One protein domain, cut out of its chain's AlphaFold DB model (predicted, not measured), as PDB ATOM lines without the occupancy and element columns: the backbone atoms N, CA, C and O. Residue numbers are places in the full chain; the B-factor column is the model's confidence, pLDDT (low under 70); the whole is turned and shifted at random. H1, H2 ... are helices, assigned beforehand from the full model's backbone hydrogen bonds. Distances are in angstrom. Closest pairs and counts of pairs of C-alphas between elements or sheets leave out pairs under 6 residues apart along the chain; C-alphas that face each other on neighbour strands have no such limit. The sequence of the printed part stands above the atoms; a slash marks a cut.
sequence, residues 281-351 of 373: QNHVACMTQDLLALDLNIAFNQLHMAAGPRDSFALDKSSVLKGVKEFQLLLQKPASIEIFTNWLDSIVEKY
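This is residues 281 to 351 of the 373 residues of the protein "RFX-type winged-helix domain-containing protein" of Scyliorhinus torazame (UniProt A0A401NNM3). Four helices follow a chain that winds to and fro like a loose, flat S: H1 and then H2 make one long run, H3 turns back as the middle run, and H4 folds back again on the other side of H3. The contacts between the runs are few, and residues 307 to 316 make the wide turn from H2 back to H3 at one end of the longest axis. The printed part has 71 residues with four named helices in the order H1, H2, H3, H4 and no named strand, and its class is all helix. The whole is loose, with a radius of gyration of the C-alphas of 14.2 A and spans of 43 by 28 by 15 A.

H3, residues 317 to 331, touches H1, residues 281 to 293, with residues 328 to 331 alone. The closest C-alphas of the two are those of Val 284 and Leu 331, 6.5 A apart. Their lines stand at a shallow tilt of 20 degrees, and they run opposite ways. H4, residues 337 to 351, is close to H3 but not clearly touching, and the closest C-alphas are those of Leu 330 and Phe 340, 7.4 A apart. H3 and H4 run opposite ways at a shallow tilt of 12 degrees. H2, residues 296 to 306, is also close to H3 but not clearly touching, and the closest C-alphas are those of Phe 300 and Lys 317, 7.4 A apart. H2 and H3 run opposite ways at a steep tilt of 47 degrees. H1 and H2 are apart, as are H1 and H4, and H2 and H4. In H1, H2, H3 and H4 every O i to N i+4 pair is within hydrogen-bond range.

H3 and H4, with 15 residues each, are the longest helices. H3 begins with C-alpha 317 at (12.479, -10.875, 25.275) and measures 21.3 A from first to last C-alpha. H4 measures 21.2 A and ends with C-alpha 351 at (13.638, -1.118, 33.251). H1, 13 residues, begins with C-alpha 281 at (32.061, 5.047, 9.045) and measures 18.3 A. H2, 11 residues, measures 15.2 A.

The two C-alphas farthest apart are those of Gln 281 and Arg 310, at 43.7 A. The printed part has no cut. The links from H1 to H2 and from H3 to H4 are tight, with 2 and 5 residues, and the link from H2 to H3 is short, with 10. The mean pLDDT of the printed part is 77.9, and residues 303 to 315 are under 70.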
ATOM      1  N   GLN A 281      33.104   5.783   9.761       86.06
ATOM      2  CA  GLN A 281      32.061   5.047   9.045       86.06
ATOM      3  C   GLN A 281      32.409   3.571   8.822       86.06
ATOM      4  O   GLN A 281      31.498   2.744   8.809       86.06
ATOM      5  N   ASN A 282      33.690   3.219   8.682       89.44
ATOM      6  CA  ASN A 282      34.096   1.827   8.490       89.44
ATOM      7  C   ASN A 282      33.879   1.024   9.773       89.44
ATOM      8  O   ASN A 282      33.288  -0.055   9.737       89.44
ATOM      9  N   HIS A 283      34.292   1.578  10.918       89.44
ATOM     10  CA  HIS A 283      34.070   0.946  12.216       89.44
ATOM     11  C   HIS A 283      32.575   0.791  12.512       89.44
ATOM     12  O   HIS A 283      32.137  -0.293  12.897       89.44
ATOM     13  N   VAL A 284      31.770   1.828  12.264       88.44
ATOM     14  CA  VAL A 284      30.315   1.779  12.474       88.44
ATOM     15  C   VAL A 284      29.632   0.775  11.536       88.44
ATOM     16  O   VAL A 284      28.719   0.061  11.964       88.44
ATOM     17  N   ALA A 285      30.074   0.664  10.279       86.94
ATOM     18  CA  ALA A 285      29.553  -0.323   9.333       86.94
ATOM     19  C   ALA A 285      29.848  -1.758   9.792       86.94
ATOM     20  O   ALA A 285      28.926  -2.576   9.840       86.94
ATOM     21  N   CYS A 286      31.086  -2.037  10.214       90.06
ATOM     22  CA  CYS A 286      31.462  -3.330  10.790       90.06
ATOM     23  C   CYS A 286      30.631  -3.648  12.041       90.06
ATOM     24  O   CYS A 286      29.997  -4.697  12.096       90.06
ATOM     25  N   MET A 287      30.521  -2.711  12.992       89.94
ATOM     26  CA  MET A 287      29.699  -2.888  14.199       89.94
ATOM     27  C   MET A 287      28.230  -3.178  13.872       89.94
ATOM     28  O   MET A 287      27.584  -3.984  14.540       89.94
ATOM     29  N   THR A 288      27.686  -2.524  12.844       86.81
ATOM     30  CA  THR A 288      26.308  -2.750  12.395       86.81
ATOM     31  C   THR A 288      26.147  -4.146  11.798       86.81
ATOM     32  O   THR A 288      25.160  -4.821  12.087       86.81
ATOM     33  N   GLN A 289      27.113  -4.600  10.997       88.38
ATOM     34  CA  GLN A 289      27.111  -5.939  10.416       88.38
ATOM     35  C   GLN A 289      27.234  -7.024  11.495       88.38
ATOM     36  O   GLN A 289      26.456  -7.978  11.481       88.38
ATOM     37  N   ASP A 290      28.131  -6.843  12.464       88.12
ATOM     38  CA  ASP A 290      28.301  -7.756  13.597       88.12
ATOM     39  C   ASP A 290      27.012  -7.858  14.422       88.12
ATOM     40  O   ASP A 290      26.577  -8.944  14.803       88.12
ATOM     41  N   LEU A 291      26.335  -6.726  14.632       86.06
ATOM     42  CA  LEU A 291      25.069  -6.672  15.355       86.06
ATOM     43  C   LEU A 291      23.913  -7.341  14.597       86.06
ATOM     44  O   LEU A 291      22.984  -7.846  15.226       86.06
ATOM     45  N   LEU A 292      23.947  -7.348  13.261       84.69
ATOM     46  CA  LEU A 292      22.982  -8.068  12.424       84.69
ATOM     47  C   LEU A 292      23.254  -9.577  12.391       84.69
ATOM     48  O   LEU A 292      22.313 -10.354  12.243       84.69
ATOM     49  N   ALA A 293      24.513  -9.988  12.539       85.75
ATOM     50  CA  ALA A 293      24.906 -11.393  12.587       85.75
ATOM     51  C   ALA A 293      24.558 -12.080  13.925       85.75
ATOM     52  O   ALA A 293      24.584 -13.308  14.008       85.75
ATOM     53  N   LEU A 294      24.224 -11.314  14.970       83.50
ATOM     54  CA  LEU A 294      23.862 -11.854  16.279       83.50
ATOM     55  C   LEU A 294      22.495 -12.554  16.263       83.50
ATOM     56  O   LEU A 294      21.448 -11.918  16.118       83.50
ATOM     57  N   ASP A 295      22.489 -13.859  16.542       81.62
ATOM     58  CA  ASP A 295      21.257 -14.591  16.843       81.62
ATOM     59  C   ASP A 295      20.839 -14.376  18.307       81.62
ATOM     60  O   ASP A 295      21.232 -15.086  19.238       81.62
ATOM     61  N   LEU A 296      19.982 -13.374  18.499       77.06
ATOM     62  CA  LEU A 296      19.435 -13.009  19.803       77.06
ATOM     63  C   LEU A 296      18.571 -14.120  20.424       77.06
ATOM     64  O   LEU A 296      18.371 -14.114  21.638       77.06
ATOM     65  N   ASN A 297      18.061 -15.081  19.641       74.69
ATOM     66  CA  ASN A 297      17.307 -16.208  20.195       74.69
ATOM     67  C   ASN A 297      18.226 -17.178  20.934       74.69
ATOM     68  O   ASN A 297      17.870 -17.638  22.018       74.69
ATOM     69  N   ILE A 298      19.406 -17.454  20.377       78.00
ATOM     70  CA  ILE A 298      20.403 -18.316  21.020       78.00
ATOM     71  C   ILE A 298      20.904 -17.655  22.306       78.00
ATOM     72  O   ILE A 298      20.891 -18.292  23.359       78.00
ATOM     73  N   ALA A 299      21.252 -16.365  22.246       74.88
ATOM     74  CA  ALA A 299      21.697 -15.611  23.418       74.88
ATOM     75  C   ALA A 299      20.638 -15.594  24.537       74.88
ATOM     76  O   ALA A 299      20.959 -15.805  25.706       74.88
ATOM     77  N   PHE A 300      19.361 -15.410  24.183       71.75
ATOM     78  CA  PHE A 300      18.262 -15.414  25.150       71.75
ATOM     79  C   PHE A 300      18.047 -16.792  25.786       71.75
ATOM     80  O   PHE A 300      17.879 -16.891  27.000       71.75
ATOM     81  N   ASN A 301      18.093 -17.859  24.985       70.81
ATOM     82  CA  ASN A 301      17.944 -19.219  25.490       70.81
ATOM     83  C   ASN A 301      19.092 -19.587  26.440       70.81
ATOM     84  O   ASN A 301      18.846 -20.189  27.477       70.81
ATOM     85  N   GLN A 302      20.329 -19.181  26.145       72.94
ATOM     86  CA  GLN A 302      21.468 -19.407  27.040       72.94
ATOM     87  C   GLN A 302      21.354 -18.613  28.348       72.94
ATOM     88  O   GLN A 302      21.596 -19.168  29.418       72.94
ATOM     89  N   LEU A 303      20.930 -17.347  28.284       68.62
ATOM     90  CA  LEU A 303      20.695 -16.518  29.472       68.62
ATOM     91  C   LEU A 303      19.580 -17.078  30.358       68.62
ATOM     92  O   LEU A 303      19.742 -17.134  31.573       68.62
ATOM     93  N   HIS A 304      18.480 -17.545  29.764       67.56
ATOM     94  CA  HIS A 304      17.385 -18.183  30.498       67.56
ATOM     95  C   HIS A 304      17.821 -19.496  31.167       67.56
ATOM     96  O   HIS A 304      17.311 -19.847  32.223       67.56
ATOM     97  N   MET A 305      18.753 -20.240  30.566       67.56
ATOM     98  CA  MET A 305      19.294 -21.466  31.168       67.56
ATOM     99  C   MET A 305      20.314 -21.174  32.280       67.56
ATOM    100  O   MET A 305      20.454 -21.972  33.201       67.56
ATOM    101  N   ALA A 306      21.024 -20.044  32.201       68.06
ATOM    102  CA  ALA A 306      21.996 -19.608  33.205       68.06
ATOM    103  C   ALA A 306      21.347 -18.903  34.411       68.06
ATOM    104  O   ALA A 306      21.859 -18.995  35.527       68.06
ATOM    105  N   ALA A 307      20.222 -18.212  34.202       63.91
ATOM    106  CA  ALA A 307      19.419 -17.630  35.270       63.91
ATOM    107  C   ALA A 307      18.686 -18.754  36.021       63.91
ATOM    108  O   ALA A 307      17.767 -19.384  35.502       63.91
ATOM    109  N   GLY A 308      19.132 -19.055  37.241       58.31
ATOM    110  CA  GLY A 308      18.541 -20.114  38.055       58.31
ATOM    111  C   GLY A 308      17.067 -19.849  38.416       58.31
ATOM    112  O   GLY A 308      16.600 -18.712  38.362       58.31
ATOM    113  N   PRO A 309      16.327 -20.868  38.892       56.75
ATOM    114  CA  PRO A 309      14.886 -20.785  39.173       56.75
ATOM    115  C   PRO A 309      14.479 -19.797  40.287       56.75
ATOM    116  O   PRO A 309      13.291 -19.657  40.566       56.75
ATOM    117  N   ARG A 310      15.438 -19.136  40.954       50.88
ATOM    118  CA  ARG A 310      15.192 -18.156  42.028       50.88
ATOM    119  C   ARG A 310      15.223 -16.699  41.564       50.88
ATOM    120  O   ARG A 310      14.629 -15.866  42.238       50.88
ATOM    121  N   ASP A 311      15.810 -16.412  40.404       51.97
ATOM    122  CA  ASP A 311      15.807 -15.076  39.813       51.97
ATOM    123  C   ASP A 311      14.734 -15.020  38.727       51.97
ATOM    124  O   ASP A 311      15.010 -15.051  37.531       51.97
ATOM    125  N   SER A 312      13.466 -14.930  39.142       47.75
ATOM    126  CA  SER A 312      12.341 -14.675  38.231       47.75
ATOM    127  C   SER A 312      12.327 -13.214  37.749       47.75
ATOM    128  O   SER A 312      11.295 -12.549  37.715       47.75
ATOM    129  N   PHE A 313      13.482 -12.688  37.342       54.31
ATOM    130  CA  PHE A 313      13.508 -11.631  36.348       54.31
ATOM    131  C   PHE A 313      13.306 -12.316  35.006       54.31
ATOM    132  O   PHE A 313      14.258 -12.665  34.312       54.31
ATOM    133  N   ALA A 314      12.041 -12.538  34.647       56.56
ATOM    134  CA  ALA A 314      11.690 -12.812  33.267       56.56
ATOM    135  C   ALA A 314      12.104 -11.580  32.453       56.56
ATOM    136  O   ALA A 314      11.339 -10.626  32.316       56.56
ATOM    137  N   LEU A 315      13.358 -11.559  31.988       62.69
ATOM    138  CA  LEU A 315      13.840 -10.600  31.009       62.69
ATOM    139  C   LEU A 315      12.868 -10.689  29.842       62.69
ATOM    140  O   LEU A 315      12.837 -11.685  29.125       62.69
ATOM    141  N   ASP A 316      12.018  -9.679  29.695       73.00
ATOM    142  CA  ASP A 316      11.053  -9.662  28.616       73.00
ATOM    143  C   ASP A 316      11.830  -9.603  27.298       73.00
ATOM    144  O   ASP A 316      12.448  -8.593  26.946       73.00
ATOM    145  N   LYS A 317      11.813 -10.723  26.569       74.56
ATOM    146  CA  LYS A 317      12.479 -10.875  25.275       74.56
ATOM    147  C   LYS A 317      12.105  -9.737  24.330       74.56
ATOM    148  O   LYS A 317      12.950  -9.272  23.565       74.56
ATOM    149  N   SER A 318      10.859  -9.259  24.387       77.94
ATOM    150  CA  SER A 318      10.390  -8.175  23.526       77.94
ATOM    151  C   SER A 318      11.051  -6.832  23.867       77.94
ATOM    152  O   SER A 318      11.453  -6.097  22.962       77.94
ATOM    153  N   SER A 319      11.278  -6.562  25.153       79.00
ATOM    154  CA  SER A 319      12.000  -5.388  25.651       79.00
ATOM    155  C   SER A 319      13.484  -5.395  25.269       79.00
ATOM    156  O   SER A 319      14.005  -4.371  24.822       79.00
ATOM    157  N   VAL A 320      14.152  -6.553  25.351       79.75
ATOM    158  CA  VAL A 320      15.552  -6.710  24.904       79.75
ATOM    159  C   VAL A 320      15.669  -6.497  23.393       79.75
ATOM    160  O   VAL A 320      16.494  -5.705  22.941       79.75
ATOM    161  N   LEU A 321      14.797  -7.135  22.602       81.38
ATOM    162  CA  LEU A 321      14.759  -6.962  21.144       81.38
ATOM    163  C   LEU A 321      14.508  -5.505  20.748       81.38
ATOM    164  O   LEU A 321      15.101  -5.010  19.790       81.38
ATOM    165  N   LYS A 322      13.644  -4.804  21.487       84.19
ATOM    166  CA  LYS A 322      13.403  -3.375  21.286       84.19
ATOM    167  C   LYS A 322      14.662  -2.552  21.559       84.19
ATOM    168  O   LYS A 322      15.003  -1.719  20.727       84.19
ATOM    169  N   GLY A 323      15.372  -2.819  22.656       84.62
ATOM    170  CA  GLY A 323      16.645  -2.161  22.965       84.62
ATOM    171  C   GLY A 323      17.692  -2.368  21.867       84.62
ATOM    172  O   GLY A 323      18.282  -1.403  21.391       84.62
ATOM    173  N   VAL A 324      17.860  -3.599  21.377       84.75
ATOM    174  CA  VAL A 324      18.807  -3.885  20.284       84.75
ATOM    175  C   VAL A 324      18.425  -3.150  18.994       84.75
ATOM    176  O   VAL A 324      19.292  -2.564  18.348       84.75
ATOM    177  N   LYS A 325      17.134  -3.103  18.639       84.56
ATOM    178  CA  LYS A 325      16.659  -2.331  17.475       84.56
ATOM    179  C   LYS A 325      16.893  -0.828  17.632       84.56
ATOM    180  O   LYS A 325      17.287  -0.170  16.674       84.56
ATOM    181  N   GLU A 326      16.656  -0.275  18.821       88.31
ATOM    182  CA  GLU A 326      16.951   1.133  19.112       88.31
ATOM    183  C   GLU A 326      18.453   1.422  18.957       88.31
ATOM    184  O   GLU A 326      18.814   2.408  18.317       88.31
ATOM    185  N   PHE A 327      19.323   0.530  19.441       89.88
ATOM    186  CA  PHE A 327      20.773   0.645  19.275       89.88
ATOM    187  C   PHE A 327      21.213   0.566  17.803       89.88
ATOM    188  O   PHE A 327      22.001   1.396  17.356       89.88
ATOM    189  N   GLN A 328      20.647  -0.360  17.016       85.69
ATOM    190  CA  GLN A 328      20.886  -0.450  15.566       85.69
ATOM    191  C   GLN A 328      20.538   0.862  14.851       85.69
ATOM    192  O   GLN A 328      21.318   1.367  14.046       85.69
ATOM    193  N   LEU A 329      19.381   1.449  15.171       86.19
ATOM    194  CA  LEU A 329      18.944   2.723  14.595       86.19
ATOM    195  C   LEU A 329      19.843   3.898  14.999       86.19
ATOM    196  O   LEU A 329      19.939   4.870  14.247       86.19
ATOM    197  N   LEU A 330      20.467   3.837  16.178       87.50
ATOM    198  CA  LEU A 330      21.433   4.838  16.623       87.50
ATOM    199  C   LEU A 330      22.760   4.720  15.873       87.50
ATOM    200  O   LEU A 330      23.288   5.752  15.480       87.50
ATOM    201  N   LEU A 331      23.254   3.504  15.617       86.19
ATOM    202  CA  LEU A 331      24.472   3.279  14.824       86.19
ATOM    203  C   LEU A 331      24.311   3.710  13.359       86.19
ATOM    204  O   LEU A 331      25.243   4.230  12.762       86.19
ATOM    205  N   GLN A 332      23.121   3.540  12.778       82.50
ATOM    206  CA  GLN A 332      22.851   3.953  11.392       82.50
ATOM    207  C   GLN A 332      22.780   5.476  11.206       82.50
ATOM    208  O   GLN A 332      22.861   5.968  10.079       82.50
ATOM    209  N   LYS A 333      22.586   6.235  12.288       82.12
ATOM    210  CA  LYS A 333      22.562   7.699  12.263       82.12
ATOM    211  C   LYS A 333      23.926   8.232  12.702       82.12
ATOM    212  O   LYS A 333      24.555   7.626  13.562       82.12
ATOM    213  N   PRO A 334      24.368   9.401  12.207       74.44
ATOM    214  CA  PRO A 334      25.521  10.093  12.777       74.44
ATOM    215  C   PRO A 334      25.145  10.638  14.166       74.44
ATOM    216  O   PRO A 334      24.766  11.800  14.321       74.44
ATOM    217  N   ALA A 335      25.159   9.765  15.173       76.62
ATOM    218  CA  ALA A 335      24.812  10.070  16.551       76.62
ATOM    219  C   ALA A 335      26.080  10.296  17.381       76.62
ATOM    220  O   ALA A 335      27.044   9.538  17.290       76.62
ATOM    221  N   SER A 336      26.083  11.339  18.211       80.94
ATOM    222  CA  SER A 336      27.185  11.590  19.137       80.94
ATOM    223  C   SER A 336      27.102  10.662  20.351       80.94
ATOM    224  O   SER A 336      26.033  10.134  20.674       80.94
ATOM    225  N   ILE A 337      28.214  10.490  21.065       82.50
ATOM    226  CA  ILE A 337      28.265   9.638  22.259       82.50
ATOM    227  C   ILE A 337      27.252  10.054  23.334       82.50
ATOM    228  O   ILE A 337      26.666   9.204  23.997       82.50
ATOM    229  N   GLU A 338      26.959  11.346  23.438       80.38
ATOM    230  CA  GLU A 338      25.975  11.886  24.372       80.38
ATOM    231  C   GLU A 338      24.554  11.384  24.060       80.38
ATOM    232  O   GLU A 338      23.726  11.233  24.957       80.38
ATOM    233  N   ILE A 339      24.251  11.093  22.789       81.06
ATOM    234  CA  ILE A 339      22.971  10.492  22.390       81.06
ATOM    235  C   ILE A 339      22.909   9.034  22.853       81.06
ATOM    236  O   ILE A 339      21.883   8.619  23.393       81.06
ATOM    237  N   PHE A 340      24.002   8.277  22.709       84.69
ATOM    238  CA  PHE A 340      24.081   6.898  23.203       84.69
ATOM    239  C   PHE A 340      23.932   6.829  24.724       84.69
ATOM    240  O   PHE A 340      23.196   5.983  25.229       84.69
ATOM    241  N   THR A 341      24.562   7.740  25.466       81.31
ATOM    242  CA  THR A 341      24.432   7.767  26.926       81.31
ATOM    243  C   THR A 341      23.026   8.149  27.371       81.31
ATOM    244  O   THR A 341      22.484   7.483  28.241       81.31
ATOM    245  N   ASN A 342      22.385   9.125  26.718       80.19
ATOM    246  CA  ASN A 342      20.989   9.469  27.014       80.19
ATOM    247  C   ASN A 342      20.028   8.311  26.684       80.19
ATOM    248  O   ASN A 342      19.013   8.116  27.354       80.19
ATOM    249  N   TRP A 343      20.324   7.535  25.639       86.69
ATOM    250  CA  TRP A 343      19.558   6.330  25.328       86.69
ATOM    251  C   TRP A 343      19.706   5.270  26.429       86.69
ATOM    252  O   TRP A 343      18.685   4.745  26.884       86.69
ATOM    253  N   LEU A 344      20.935   5.026  26.905       85.38
ATOM    254  CA  LEU A 344      21.212   4.150  28.050       85.38
ATOM    255  C   LEU A 344      20.508   4.630  29.325       85.38
ATOM    256  O   LEU A 344      19.912   3.811  30.024       85.38
ATOM    257  N   ASP A 345      20.511   5.939  29.593       80.12
ATOM    258  CA  ASP A 345      19.766   6.536  30.707       80.12
ATOM    259  C   ASP A 345      18.277   6.181  30.605       80.12
ATOM    260  O   ASP A 345      17.699   5.659  31.557       80.12
ATOM    261  N   SER A 346      17.672   6.330  29.418       81.19
ATOM    262  CA  SER A 346      16.260   5.974  29.231       81.19
ATOM    263  C   SER A 346      15.995   4.473  29.397       81.19
ATOM    264  O   SER A 346      14.904   4.094  29.819       81.19
ATOM    265  N   ILE A 347      16.953   3.597  29.068       81.56
ATOM    266  CA  ILE A 347      16.827   2.151  29.318       81.56
ATOM    267  C   ILE A 347      16.811   1.883  30.821       81.56
ATOM    268  O   ILE A 347      15.926   1.176  31.303       81.56
ATOM    269  N   VAL A 348      17.744   2.467  31.571       79.00
ATOM    270  CA  VAL A 348      17.797   2.299  33.027       79.00
ATOM    271  C   VAL A 348      16.531   2.846  33.684       79.00
ATOM    272  O   VAL A 348      15.914   2.145  34.480       79.00
ATOM    273  N   GLU A 349      16.051   4.020  33.282       74.62
ATOM    274  CA  GLU A 349      14.779   4.560  33.777       74.62
ATOM    275  C   GLU A 349      13.586   3.644  33.464       74.62
ATOM    276  O   GLU A 349      12.713   3.419  34.306       74.62
ATOM    277  N   LYS A 350      13.529   3.082  32.252       72.88
ATOM    278  CA  LYS A 350      12.420   2.217  31.827       72.88
ATOM    279  C   LYS A 350      12.388   0.886  32.568       72.88
ATOM    280  O   LYS A 350      11.289   0.410  32.857       72.88
ATOM    281  N   TYR A 351      13.548   0.284  32.830       71.62
ATOM    282  CA  TYR A 351      13.638  -1.118  33.251       71.62
ATOM    283  C   TYR A 351      14.199  -1.326  34.660       71.62
ATOM    284  O   TYR A 351      13.884  -2.335  35.279       71.62
TER     285      TYR A 351